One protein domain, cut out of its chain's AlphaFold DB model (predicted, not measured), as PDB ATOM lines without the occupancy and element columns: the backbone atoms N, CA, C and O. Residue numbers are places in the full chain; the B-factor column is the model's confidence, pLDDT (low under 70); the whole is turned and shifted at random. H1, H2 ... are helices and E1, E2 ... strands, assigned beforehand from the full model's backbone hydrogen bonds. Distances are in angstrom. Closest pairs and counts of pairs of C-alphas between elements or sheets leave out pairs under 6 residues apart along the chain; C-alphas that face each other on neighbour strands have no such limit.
ATOM      1  N   ILE A  11     299.788 256.341 146.461       98.75
ATOM      2  CA  ILE A  11     299.647 257.629 145.783       98.75
ATOM      3  C   ILE A  11     298.619 257.436 144.662       98.75
ATOM      4  O   ILE A  11     298.711 256.489 143.881       98.75
ATOM      5  N   LEU A  12     297.588 258.277 144.632       98.69
ATOM      6  CA  LEU A  12     296.541 258.255 143.606       98.69
ATOM      7  C   LEU A  12     297.057 258.850 142.277       98.69
ATOM      8  O   LEU A  12     298.077 259.535 142.295       98.69
ATOM      9  N   PRO A  13     296.371 258.638 141.131       98.38
ATOM     10  CA  PRO A  13     296.860 259.081 139.817       98.38
ATOM     11  C   PRO A  13     297.251 260.563 139.726       98.38
ATOM     12  O   PRO A  13     298.215 260.891 139.047       98.38
ATOM     13  N   GLU A  14     296.558 261.435 140.462       98.19
ATOM     14  CA  GLU A  14     296.818 262.884 140.500       98.19
ATOM     15  C   GLU A  14     297.756 263.306 141.654       98.19
ATOM     16  O   GLU A  14     297.763 264.457 142.076       98.19
ATOM     17  N   GLY A  15     298.529 262.370 142.217       98.38
ATOM     18  CA  GLY A  15     299.594 262.648 143.190       98.38
ATOM     19  C   GLY A  15     299.162 262.793 144.656       98.38
ATOM     20  O   GLY A  15     299.995 263.094 145.509       98.38
ATOM     21  N   THR A  16     297.892 262.546 144.986       98.56
ATOM     22  CA  THR A  16     297.395 262.568 146.375       98.56
ATOM     23  C   THR A  16     297.784 261.296 147.133       98.56
ATOM     24  O   THR A  16     297.397 260.197 146.730       98.56
ATOM     25  N   GLY A  17     298.480 261.425 148.265       98.38
ATOM     26  CA  GLY A  17     298.678 260.331 149.220       98.38
ATOM     27  C   GLY A  17     297.364 259.888 149.870       98.38
ATOM     28  O   GLY A  17     296.548 260.711 150.282       98.38
ATOM     29  N   PHE A  18     297.144 258.579 149.961       98.62
ATOM     30  CA  PHE A  18     295.889 257.992 150.420       98.62
ATOM     31  C   PHE A  18     296.121 256.776 151.320       98.62
ATOM     32  O   PHE A  18     296.977 255.940 151.036       98.62
ATOM     33  N   VAL A  19     295.291 256.651 152.357       98.62
ATOM     34  CA  VAL A  19     295.100 255.457 153.192       98.62
ATOM     35  C   VAL A  19     293.647 255.452 153.680       98.62
ATOM     36  O   VAL A  19     293.121 256.515 154.013       98.62
ATOM     37  N   SER A  20     292.979 254.294 153.705       98.50
ATOM     38  CA  SER A  20     291.547 254.232 154.055       98.50
ATOM     39  C   SER A  20     291.262 254.543 155.528       98.50
ATOM     40  O   SER A  20     290.372 255.340 155.822       98.50
ATOM     41  N   ASP A  21     291.998 253.942 156.466       98.44
ATOM     42  CA  ASP A  21     291.972 254.352 157.874       98.44
ATOM     43  C   ASP A  21     293.381 254.234 158.469       98.44
ATOM     44  O   ASP A  21     294.093 253.238 158.300       98.44
ATOM     45  N   LEU A  22     293.798 255.289 159.168       97.56
ATOM     46  CA  LEU A  22     295.108 255.342 159.799       97.56
ATOM     47  C   LEU A  22     295.221 254.340 160.954       97.56
ATOM     48  O   LEU A  22     296.320 253.857 161.229       97.56
ATOM     49  N   GLY A  23     294.095 253.999 161.586       98.19
ATOM     50  CA  GLY A  23     294.017 253.215 162.809       98.19
ATOM     51  C   GLY A  23     293.793 254.095 164.036       98.19
ATOM     52  O   GLY A  23     293.128 255.130 163.976       98.19
ATOM     53  N   MET A  24     294.325 253.657 165.175       98.06
ATOM     54  CA  MET A  24     294.145 254.306 166.471       98.06
ATOM     55  C   MET A  24     295.496 254.520 167.160       98.06
ATOM     56  O   MET A  24     296.414 253.719 167.016       98.06
ATOM     57  N   VAL A  25     295.595 255.581 167.962       97.62
ATOM     58  CA  VAL A  25     296.598 255.656 169.031       97.62
ATOM     59  C   VAL A  25     295.918 255.248 170.335       97.62
ATOM     60  O   VAL A  25     295.091 255.999 170.850       97.62
ATOM     61  N   GLY A  26     296.185 254.040 170.830       97.50
ATOM     62  CA  GLY A  26     295.487 253.495 171.995       97.50
ATOM     63  C   GLY A  26     295.791 252.026 172.273       97.50
ATOM     64  O   GLY A  26     296.648 251.426 171.629       97.50
ATOM     65  N   ALA A  27     295.084 251.453 173.245       97.75
ATOM     66  CA  ALA A  27     295.399 250.136 173.795       97.75
ATOM     67  C   ALA A  27     295.291 249.005 172.768       97.75
ATOM     68  O   ALA A  27     294.290 248.903 172.052       97.75
ATOM     69  N   VAL A  28     296.303 248.134 172.759       97.06
ATOM     70  CA  VAL A  28     296.337 246.916 171.935       97.06
ATOM     71  C   VAL A  28     295.250 245.946 172.389       97.06
ATOM     72  O   VAL A  28     294.398 245.551 171.596       97.06
ATOM     73  N   ASP A  29     295.236 245.631 173.683       95.94
ATOM     74  CA  ASP A  29     294.319 244.660 174.275       95.94
ATOM     75  C   ASP A  29     293.008 245.334 174.686       95.94
ATOM     76  O   ASP A  29     292.712 245.574 175.858       95.94
ATOM     77  N   SER A  30     292.223 245.715 173.682       97.06
ATOM     78  CA  SER A  30     290.960 246.425 173.866       97.06
ATOM     79  C   SER A  30     289.982 246.153 172.722       97.06
ATOM     80  O   SER A  30     290.349 245.615 171.678       97.06
ATOM     81  N   ILE A  31     288.719 246.560 172.883       96.94
ATOM     82  CA  ILE A  31     287.784 246.654 171.755       96.94
ATOM     83  C   ILE A  31     287.748 248.116 171.321       96.94
ATOM     84  O   ILE A  31     287.032 248.926 171.902       96.94
ATOM     85  N   LEU A  32     288.544 248.450 170.304       96.69
ATOM     86  CA  LEU A  32     288.639 249.798 169.726       96.69
ATOM     87  C   LEU A  32     288.971 250.894 170.768       96.69
ATOM     88  O   LEU A  32     288.481 252.016 170.660       96.69
ATOM     89  N   GLY A  33     289.793 250.579 171.775       96.56
ATOM     90  CA  GLY A  33     290.287 251.522 172.790       96.56
ATOM     91  C   GLY A  33     289.546 251.503 174.131       96.56
ATOM     92  O   GLY A  33     289.974 252.171 175.074       96.56
ATOM     93  N   VAL A  34     288.457 250.738 174.251       96.25
ATOM     94  CA  VAL A  34     287.717 250.570 175.513       96.25
ATOM     95  C   VAL A  34     287.852 249.155 176.064       96.25
ATOM     96  O   VAL A  34     288.160 248.212 175.329       96.25
ATOM     97  N   ASN A  35     287.606 249.012 177.364       94.62
ATOM     98  CA  ASN A  35     287.652 247.727 178.046       94.62
ATOM     99  C   ASN A  35     286.749 246.679 177.371       94.62
ATOM    100  O   ASN A  35     285.655 246.976 176.873       94.62
ATOM    101  N   VAL A  36     287.225 245.436 177.352       95.12
ATOM    102  CA  VAL A  36     286.583 244.336 176.626       95.12
ATOM    103  C   VAL A  36     285.198 244.046 177.199       95.12
ATOM    104  O   VAL A  36     284.247 243.874 176.437       95.12
ATOM    105  N   GLU A  37     285.054 244.056 178.525       93.19
ATOM    106  CA  GLU A  37     283.823 243.677 179.223       93.19
ATOM    107  C   GLU A  37     282.660 244.593 178.842       93.19
ATOM    108  O   GLU A  37     281.577 244.112 178.501       93.19
ATOM    109  N   GLY A  38     282.902 245.910 178.829       90.19
ATOM    110  CA  GLY A  38     281.873 246.906 178.539       90.19
ATOM    111  C   GLY A  38     281.304 246.762 177.127       90.19
ATOM    112  O   GLY A  38     280.086 246.807 176.925       90.19
ATOM    113  N   SER A  39     282.181 246.531 176.147       93.31
ATOM    114  CA  SER A  39     281.789 246.288 174.756       93.31
ATOM    115  C   SER A  39     281.127 244.920 174.575       93.31
ATOM    116  O   SER A  39     280.084 244.822 173.922       93.31
ATOM    117  N   LEU A  40     281.693 243.868 175.168       94.38
ATOM    118  CA  LEU A  40     281.227 242.494 175.009       94.38
ATOM    119  C   LEU A  40     279.842 242.271 175.630       94.38
ATOM    120  O   LEU A  40     278.988 241.636 175.008       94.38
ATOM    121  N   ALA A  41     279.578 242.845 176.809       93.38
ATOM    122  CA  ALA A  41     278.289 242.730 177.491       93.38
ATOM    123  C   ALA A  41     277.124 243.191 176.605       93.38
ATOM    124  O   ALA A  41     276.079 242.537 176.566       93.38
ATOM    125  N   ARG A  42     277.327 244.258 175.820       90.75
ATOM    126  CA  ARG A  42     276.329 244.758 174.868       90.75
ATOM    127  C   ARG A  42     275.993 243.730 173.788       90.75
ATOM    128  O   ARG A  42     274.824 243.586 173.451       90.75
ATOM    129  N   PHE A  43     276.992 243.038 173.243       92.81
ATOM    130  CA  PHE A  43     276.784 242.059 172.173       92.81
ATOM    131  C   PHE A  43     276.194 240.742 172.679       92.81
ATOM    132  O   PHE A  43     275.371 240.150 171.989       92.81
ATOM    133  N   LEU A  44     276.580 240.298 173.877       95.69
ATOM    134  CA  LEU A  44     276.089 239.038 174.442       95.69
ATOM    135  C   LEU A  44     274.700 239.161 175.069       95.69
ATOM    136  O   LEU A  44     273.902 238.233 174.981       95.69
ATOM    137  N   THR A  45     274.421 240.281 175.736       94.69
ATOM    138  CA  THR A  45     273.229 240.421 176.591       94.69
ATOM    139  C   THR A  45     272.247 241.484 176.108       94.69
ATOM    140  O   THR A  45     271.136 241.568 176.618       94.69
ATOM    141  N   GLY A  46     272.649 242.340 175.162       91.81
ATOM    142  CA  GLY A  46     271.877 243.513 174.741       91.81
ATOM    143  C   GLY A  46     271.907 244.681 175.736       91.81
ATOM    144  O   GLY A  46     271.552 245.805 175.368       91.81
ATOM    145  N   TYR A  47     272.372 244.472 176.971       89.38
ATOM    146  CA  TYR A  47     272.473 245.525 177.978       89.38
ATOM    147  C   TYR A  47     273.731 246.368 177.784       89.38
ATOM    148  O   TYR A  47     274.839 245.863 177.605       89.38
ATOM    149  N   ARG A  48     273.566 247.692 177.850       85.00
ATOM    150  CA  ARG A  48     274.689 248.628 177.788       85.00
ATOM    151  C   ARG A  48     275.374 248.695 179.145       85.00
ATOM    152  O   ARG A  48     274.783 249.169 180.110       85.00
ATOM    153  N   GLN A  49     276.630 248.277 179.185       87.69
ATOM    154  CA  GLN A  49     277.538 248.619 180.271       87.69
ATOM    155  C   GLN A  49     278.307 249.896 179.932       87.69
ATOM    156  O   GLN A  49     278.351 250.338 178.778       87.69
ATOM    157  N   ARG A  50     278.896 250.514 180.956       90.44
ATOM    158  CA  ARG A  50     279.783 251.655 180.759       90.44
ATOM    159  C   ARG A  50     281.039 251.174 180.031       90.44
ATOM    160  O   ARG A  50     281.696 250.250 180.490       90.44
ATOM    161  N   MET A  51     281.342 251.802 178.900       92.44
ATOM    162  CA  MET A  51     282.590 251.587 178.173       92.44
ATOM    163  C   MET A  51     283.626 252.550 178.738       92.44
ATOM    164  O   MET A  51     283.444 253.769 178.655       92.44
ATOM    165  N   GLU A  52     284.676 252.014 179.344       94.88
ATOM    166  CA  GLU A  52     285.749 252.812 179.928       94.88
ATOM    167  C   GLU A  52     287.000 252.714 179.047       94.88
ATOM    168  O   GLU A  52     287.375 251.609 178.648       94.88
ATOM    169  N   PRO A  53     287.645 253.845 178.697       96.19
ATOM    170  CA  PRO A  53     288.906 253.815 177.968       96.19
ATOM    171  C   PRO A  53     289.970 253.050 178.752       96.19
ATOM    172  O   PRO A  53     290.123 253.266 179.956       96.19
ATOM    173  N   VAL A  54     290.734 252.208 178.062       96.94
ATOM    174  CA  VAL A  54     291.924 251.580 178.646       96.94
ATOM    175  C   VAL A  54     293.009 252.651 178.781       96.94
ATOM    176  O   VAL A  54     293.267 253.398 177.839       96.94
ATOM    177  N   ARG A  55     293.604 252.774 179.974       95.69
ATOM    178  CA  ARG A  55     294.509 253.889 180.328       95.69
ATOM    179  C   ARG A  55     295.972 253.490 180.526       95.69
ATOM    180  O   ARG A  55     296.791 254.383 180.703       95.69
ATOM    181  N   SER A  56     296.276 252.197 180.527       96.56
ATOM    182  CA  SER A  56     297.600 251.642 180.833       96.56
ATOM    183  C   SER A  56     297.826 250.323 180.098       96.56
ATOM    184  O   SER A  56     296.858 249.690 179.665       96.56
ATOM    185  N   GLY A  57     299.084 249.903 180.008       96.44
ATOM    186  CA  GLY A  57     299.547 248.724 179.283       96.44
ATOM    187  C   GLY A  57     300.112 249.079 177.908       96.44
ATOM    188  O   GLY A  57     300.410 250.240 177.612       96.44
ATOM    189  N   THR A  58     300.213 248.079 177.035       98.25
ATOM    190  CA  THR A  58     300.724 248.275 175.679       98.25
ATOM    191  C   THR A  58     299.725 249.035 174.809       98.25
ATOM    192  O   THR A  58     298.572 248.633 174.613       98.25
ATOM    193  N   MET A  59     300.192 250.132 174.223       97.94
ATOM    194  CA  MET A  59     299.454 250.972 173.289       97.94
ATOM    195  C   MET A  59     300.081 250.866 171.901       97.94
ATOM    196  O   MET A  59     301.300 250.927 171.747       97.94
ATOM    197  N   ASN A  60     299.249 250.774 170.869       97.81
ATOM    198  CA  ASN A  60     299.670 251.030 169.500       97.81
ATOM    199  C   ASN A  60     299.619 252.536 169.243       97.81
ATOM    200  O   ASN A  60     298.610 253.183 169.499       97.81
ATOM    201  N   PHE A  61     300.689 253.080 168.682       98.00
ATOM    202  CA  PHE A  61     300.740 254.387 168.052       98.00
ATOM    203  C   PHE A  61     300.672 254.174 166.539       98.00
ATOM    204  O   PHE A  61     301.705 254.003 165.881       98.00
ATOM    205  N   ASN A  62     299.458 254.110 165.980       98.56
ATOM    206  CA  ASN A  62     299.314 253.994 164.535       98.56
ATOM    207  C   ASN A  62     299.588 255.326 163.831       98.56
ATOM    208  O   ASN A  62     299.068 256.367 164.231       98.56
ATOM    209  N   SER A  63     300.397 255.297 162.773       98.25
ATOM    210  CA  SER A  63     300.823 256.503 162.062       98.25
ATOM    211  C   SER A  63     301.324 256.217 160.646       98.25
ATOM    212  O   SER A  63     301.697 255.093 160.300       98.25
ATOM    213  N   VAL A  64     301.342 257.271 159.829       98.44
ATOM    214  CA  VAL A  64     301.974 257.289 158.509       98.44
ATOM    215  C   VAL A  64     302.945 258.454 158.433       98.44
ATOM    216  O   VAL A  64     302.671 259.528 158.971       98.44
ATOM    217  N   LEU A  65     304.065 258.236 157.756       98.38
ATOM    218  CA  LEU A  65     304.975 259.278 157.317       98.38
ATOM    219  C   LEU A  65     304.685 259.569 155.845       98.38
ATOM    220  O   LEU A  65     304.598 258.648 155.032       98.38
ATOM    221  N   ILE A  66     304.503 260.846 155.522       98.38
ATOM    222  CA  ILE A  66     304.211 261.307 154.166       98.38
ATOM    223  C   ILE A  66     305.295 262.303 153.770       98.38
ATOM    224  O   ILE A  66     305.494 263.294 154.473       98.38
ATOM    225  N   ASP A  67     305.972 262.035 152.655       98.56
ATOM    226  CA  ASP A  67     306.865 262.996 152.010       98.56
ATOM    227  C   ASP A  67     306.105 263.724 150.900       98.56
ATOM    228  O   ASP A  67     305.443 263.092 150.071       98.56
ATOM    229  N   VAL A  68     306.178 265.053 150.898       98.56
ATOM    230  CA  VAL A  68     305.435 265.924 149.983       98.56
ATOM    231  C   VAL A  68     306.407 266.904 149.348       98.56
ATOM    232  O   VAL A  68     307.115 267.635 150.042       98.56
ATOM    233  N   ASP A  69     306.406 266.956 148.021       98.50
ATOM    234  CA  ASP A  69     307.158 267.949 147.270       98.50
ATOM    235  C   ASP A  69     306.568 269.343 147.527       98.50
ATOM    236  O   ASP A  69     305.437 269.650 147.151       98.50
ATOM    237  N   ALA A  70     307.354 270.211 148.163       98.06
ATOM    238  CA  ALA A  70     306.933 271.558 148.535       98.06
ATOM    239  C   ALA A  70     306.657 272.482 147.335       98.06
ATOM    240  O   ALA A  70     305.953 273.480 147.485       98.06
ATOM    241  N   SER A  71     307.224 272.186 146.163       98.38
ATOM    242  CA  SER A  71     307.048 272.995 144.955       98.38
ATOM    243  C   SER A  71     305.768 272.645 144.197       98.38
ATOM    244  O   SER A  71     305.120 273.536 143.647       98.38
ATOM    245  N   THR A  72     305.384 271.365 144.194       98.12
ATOM    246  CA  THR A  72     304.216 270.865 143.452       98.12
ATOM    247  C   THR A  72     303.008 270.582 144.345       98.12
ATOM    248  O   THR A  72     301.880 270.557 143.857       98.12
ATOM    249  N   GLY A  73     303.220 270.376 145.648       97.81
ATOM    250  CA  GLY A  73     302.207 269.911 146.597       97.81
ATOM    251  C   GLY A  73     301.861 268.423 146.461       97.81
ATOM    252  O   GLY A  73     300.937 267.957 147.126       97.81
ATOM    253  N   LEU A  74     302.570 267.678 145.605       98.62
ATOM    254  CA  LEU A  74     302.307 266.264 145.342       98.62
ATOM    255  C   LEU A  74     303.038 265.363 146.340       98.62
ATOM    256  O   LEU A  74     304.099 265.700 146.861       98.62
ATOM    257  N   THR A  75     302.459 264.196 146.610       98.69
ATOM    258  CA  THR A  75     303.044 263.205 147.520       98.69
ATOM    259  C   THR A  75     304.121 262.387 146.806       98.69
ATOM    260  O   THR A  75     303.832 261.753 145.795       98.69
ATOM    261  N   ASN A  76     305.333 262.344 147.364       98.56
ATOM    262  CA  ASN A  76     306.437 261.500 146.890       98.56
ATOM    263  C   ASN A  76     306.349 260.081 147.460       98.56
ATOM    264  O   ASN A  76     306.610 259.102 146.760       98.56
ATOM    265  N   SER A  77     305.976 259.962 148.739       98.62
ATOM    266  CA  SER A  77     305.819 258.680 149.425       98.62
ATOM    267  C   SER A  77     304.817 258.764 150.571       98.62
ATOM    268  O   SER A  77     304.652 259.806 151.201       98.62
ATOM    269  N   ILE A  78     304.178 257.636 150.869       98.69
ATOM    270  CA  ILE A  78     303.357 257.425 152.062       98.69
ATOM    271  C   ILE A  78     303.671 256.037 152.620       98.69
ATOM    272  O   ILE A  78     303.514 255.035 151.923       98.69
ATOM    273  N   GLU A  79     304.120 255.972 153.868       98.25
ATOM    274  CA  GLU A  79     304.509 254.721 154.523       98.25
ATOM    275  C   GLU A  79     303.998 254.655 155.959       98.25
ATOM    276  O   GLU A  79     303.898 255.669 156.646       98.25
ATOM    277  N   ARG A  80     303.669 253.452 156.434       97.81
ATOM    278  CA  ARG A  80     303.282 253.254 157.835       97.81
ATOM    279  C   ARG A  80     304.520 253.259 158.723       97.81
ATOM    280  O   ARG A  80     305.484 252.552 158.447       97.81
ATOM    281  N   VAL A  81     304.457 253.988 159.836       97.88
ATOM    282  CA  VAL A  81     305.543 254.071 160.834       97.88
ATOM    283  C   VAL A  81     305.046 253.745 162.242       97.88
ATOM    284  O   VAL A  81     305.509 254.295 163.237       97.88
ATOM    285  N   ASP A  82     304.114 252.795 162.317       97.94
ATOM    286  CA  ASP A  82     303.483 252.326 163.551       97.94
ATOM    287  C   ASP A  82     304.496 251.900 164.622       97.94
ATOM    288  O   ASP A  82     305.537 251.306 164.317       97.94
ATOM    289  N   ARG A  83     304.185 252.166 165.894       97.88
ATOM    290  CA  ARG A  83     305.008 251.761 167.044       97.88
ATOM    291  C   ARG A  83     304.150 251.237 168.182       97.88
ATOM    292  O   ARG A  83     303.021 251.681 168.349       97.88
ATOM    293  N   GLN A  84     304.711 250.342 168.985       97.56
ATOM    294  CA  GLN A  84     304.157 250.004 170.292       97.56
ATOM    295  C   GLN A  84     304.887 250.780 171.378       97.56
ATOM    296  O   GLN A  84     306.110 250.925 171.329       97.56
ATOM    297  N   ILE A  85     304.118 251.293 172.331       96.94
ATOM    298  CA  ILE A  85     304.607 252.015 173.501       96.94
ATOM    299  C   ILE A  85     303.934 251.448 174.747       96.94
ATOM    300  O   ILE A  85     302.765 251.077 174.700       96.94
ATOM    301  N   GLU A  86     304.666 251.396 175.852       97.19
ATOM    302  CA  GLU A  86     304.121 250.990 177.148       97.19
ATOM    303  C   GLU A  86     303.760 252.246 177.947       97.19
ATOM    304  O   GLU A  86     304.578 253.171 178.028       97.19
ATOM    305  N   ILE A  87     302.541 252.294 178.495       93.31
ATOM    306  CA  ILE A  87     302.031 253.406 179.317       93.31
ATOM    307  C   ILE A  87     301.582 252.904 180.686       93.31
ATOM    308  O   ILE A  87     300.845 251.894 180.736       93.31
TER     309      ILE A  87
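Overview. This is residues 11 to 87 of the 87 residues of the protein "Metallophosphoesterase" of Dehalococcoidia bacterium (UniProt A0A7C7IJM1). A long, two-stranded hairpin ribbon, broken partway along each side, has E3 and E4 toward its turn and E2 and E5 toward its other end, where E1 adds a third strand beside E2. H1 is set off beyond that end, far from the turn, and residues 11 to 24 make a long unnamed stretch leading into E1. The 77 printed residues hold E1, H1, E2, E3, E4 and E5 in chain order, with antiparallel sheets E1 - E2 - E5 and E3 - E4. The class is mixed, with under half of the residues in named elements. The whole is extended and flat, with a radius of gyration of the C-alphas of 17.9 A and spans of 55 by 28 by 13 A.

Arrangement. Look first at inner strand E2, residues 58 to 61. E1, residues 25 to 27, is its antiparallel neighbour at 163 degrees; N 26 and O 60 are within hydrogen-bond range at 2.9 A. E5, residues 83 to 86, is the other, antiparallel at 146 degrees, with N 61 and O 83 at 2.7 A. E2 runs on into E3, residues 64 to 68, at 18 degrees. E4, residues 75 to 80, forms a hairpin with E3 at 169 degrees, with N 65 and O 79 at 2.8 A, and runs on into E5 at 41 degrees. H1, residues 36 to 45, is not on the three-stranded sheet; 4 of its 6 O i to N i+4 pairs are within hydrogen-bond range.

Along the chain. Find C-alpha 25 at (296.598, 255.656, 169.031), where E1 begins its 7.4 A. H1 covers 13.9 A, E2 9.8 A, E3 12.6 A and E4 14.3 A. E5 covers 10.2 A, ending at C-alpha 86, (304.121, 250.990, 177.148).

Size, cuts and confidence. The two C-alphas farthest apart, Thr 45 and Ser 71, are 56.6 A apart. The printed part has no cut, and the link from H1 to E2 is long. No printed residue is under 70 in pLDDT.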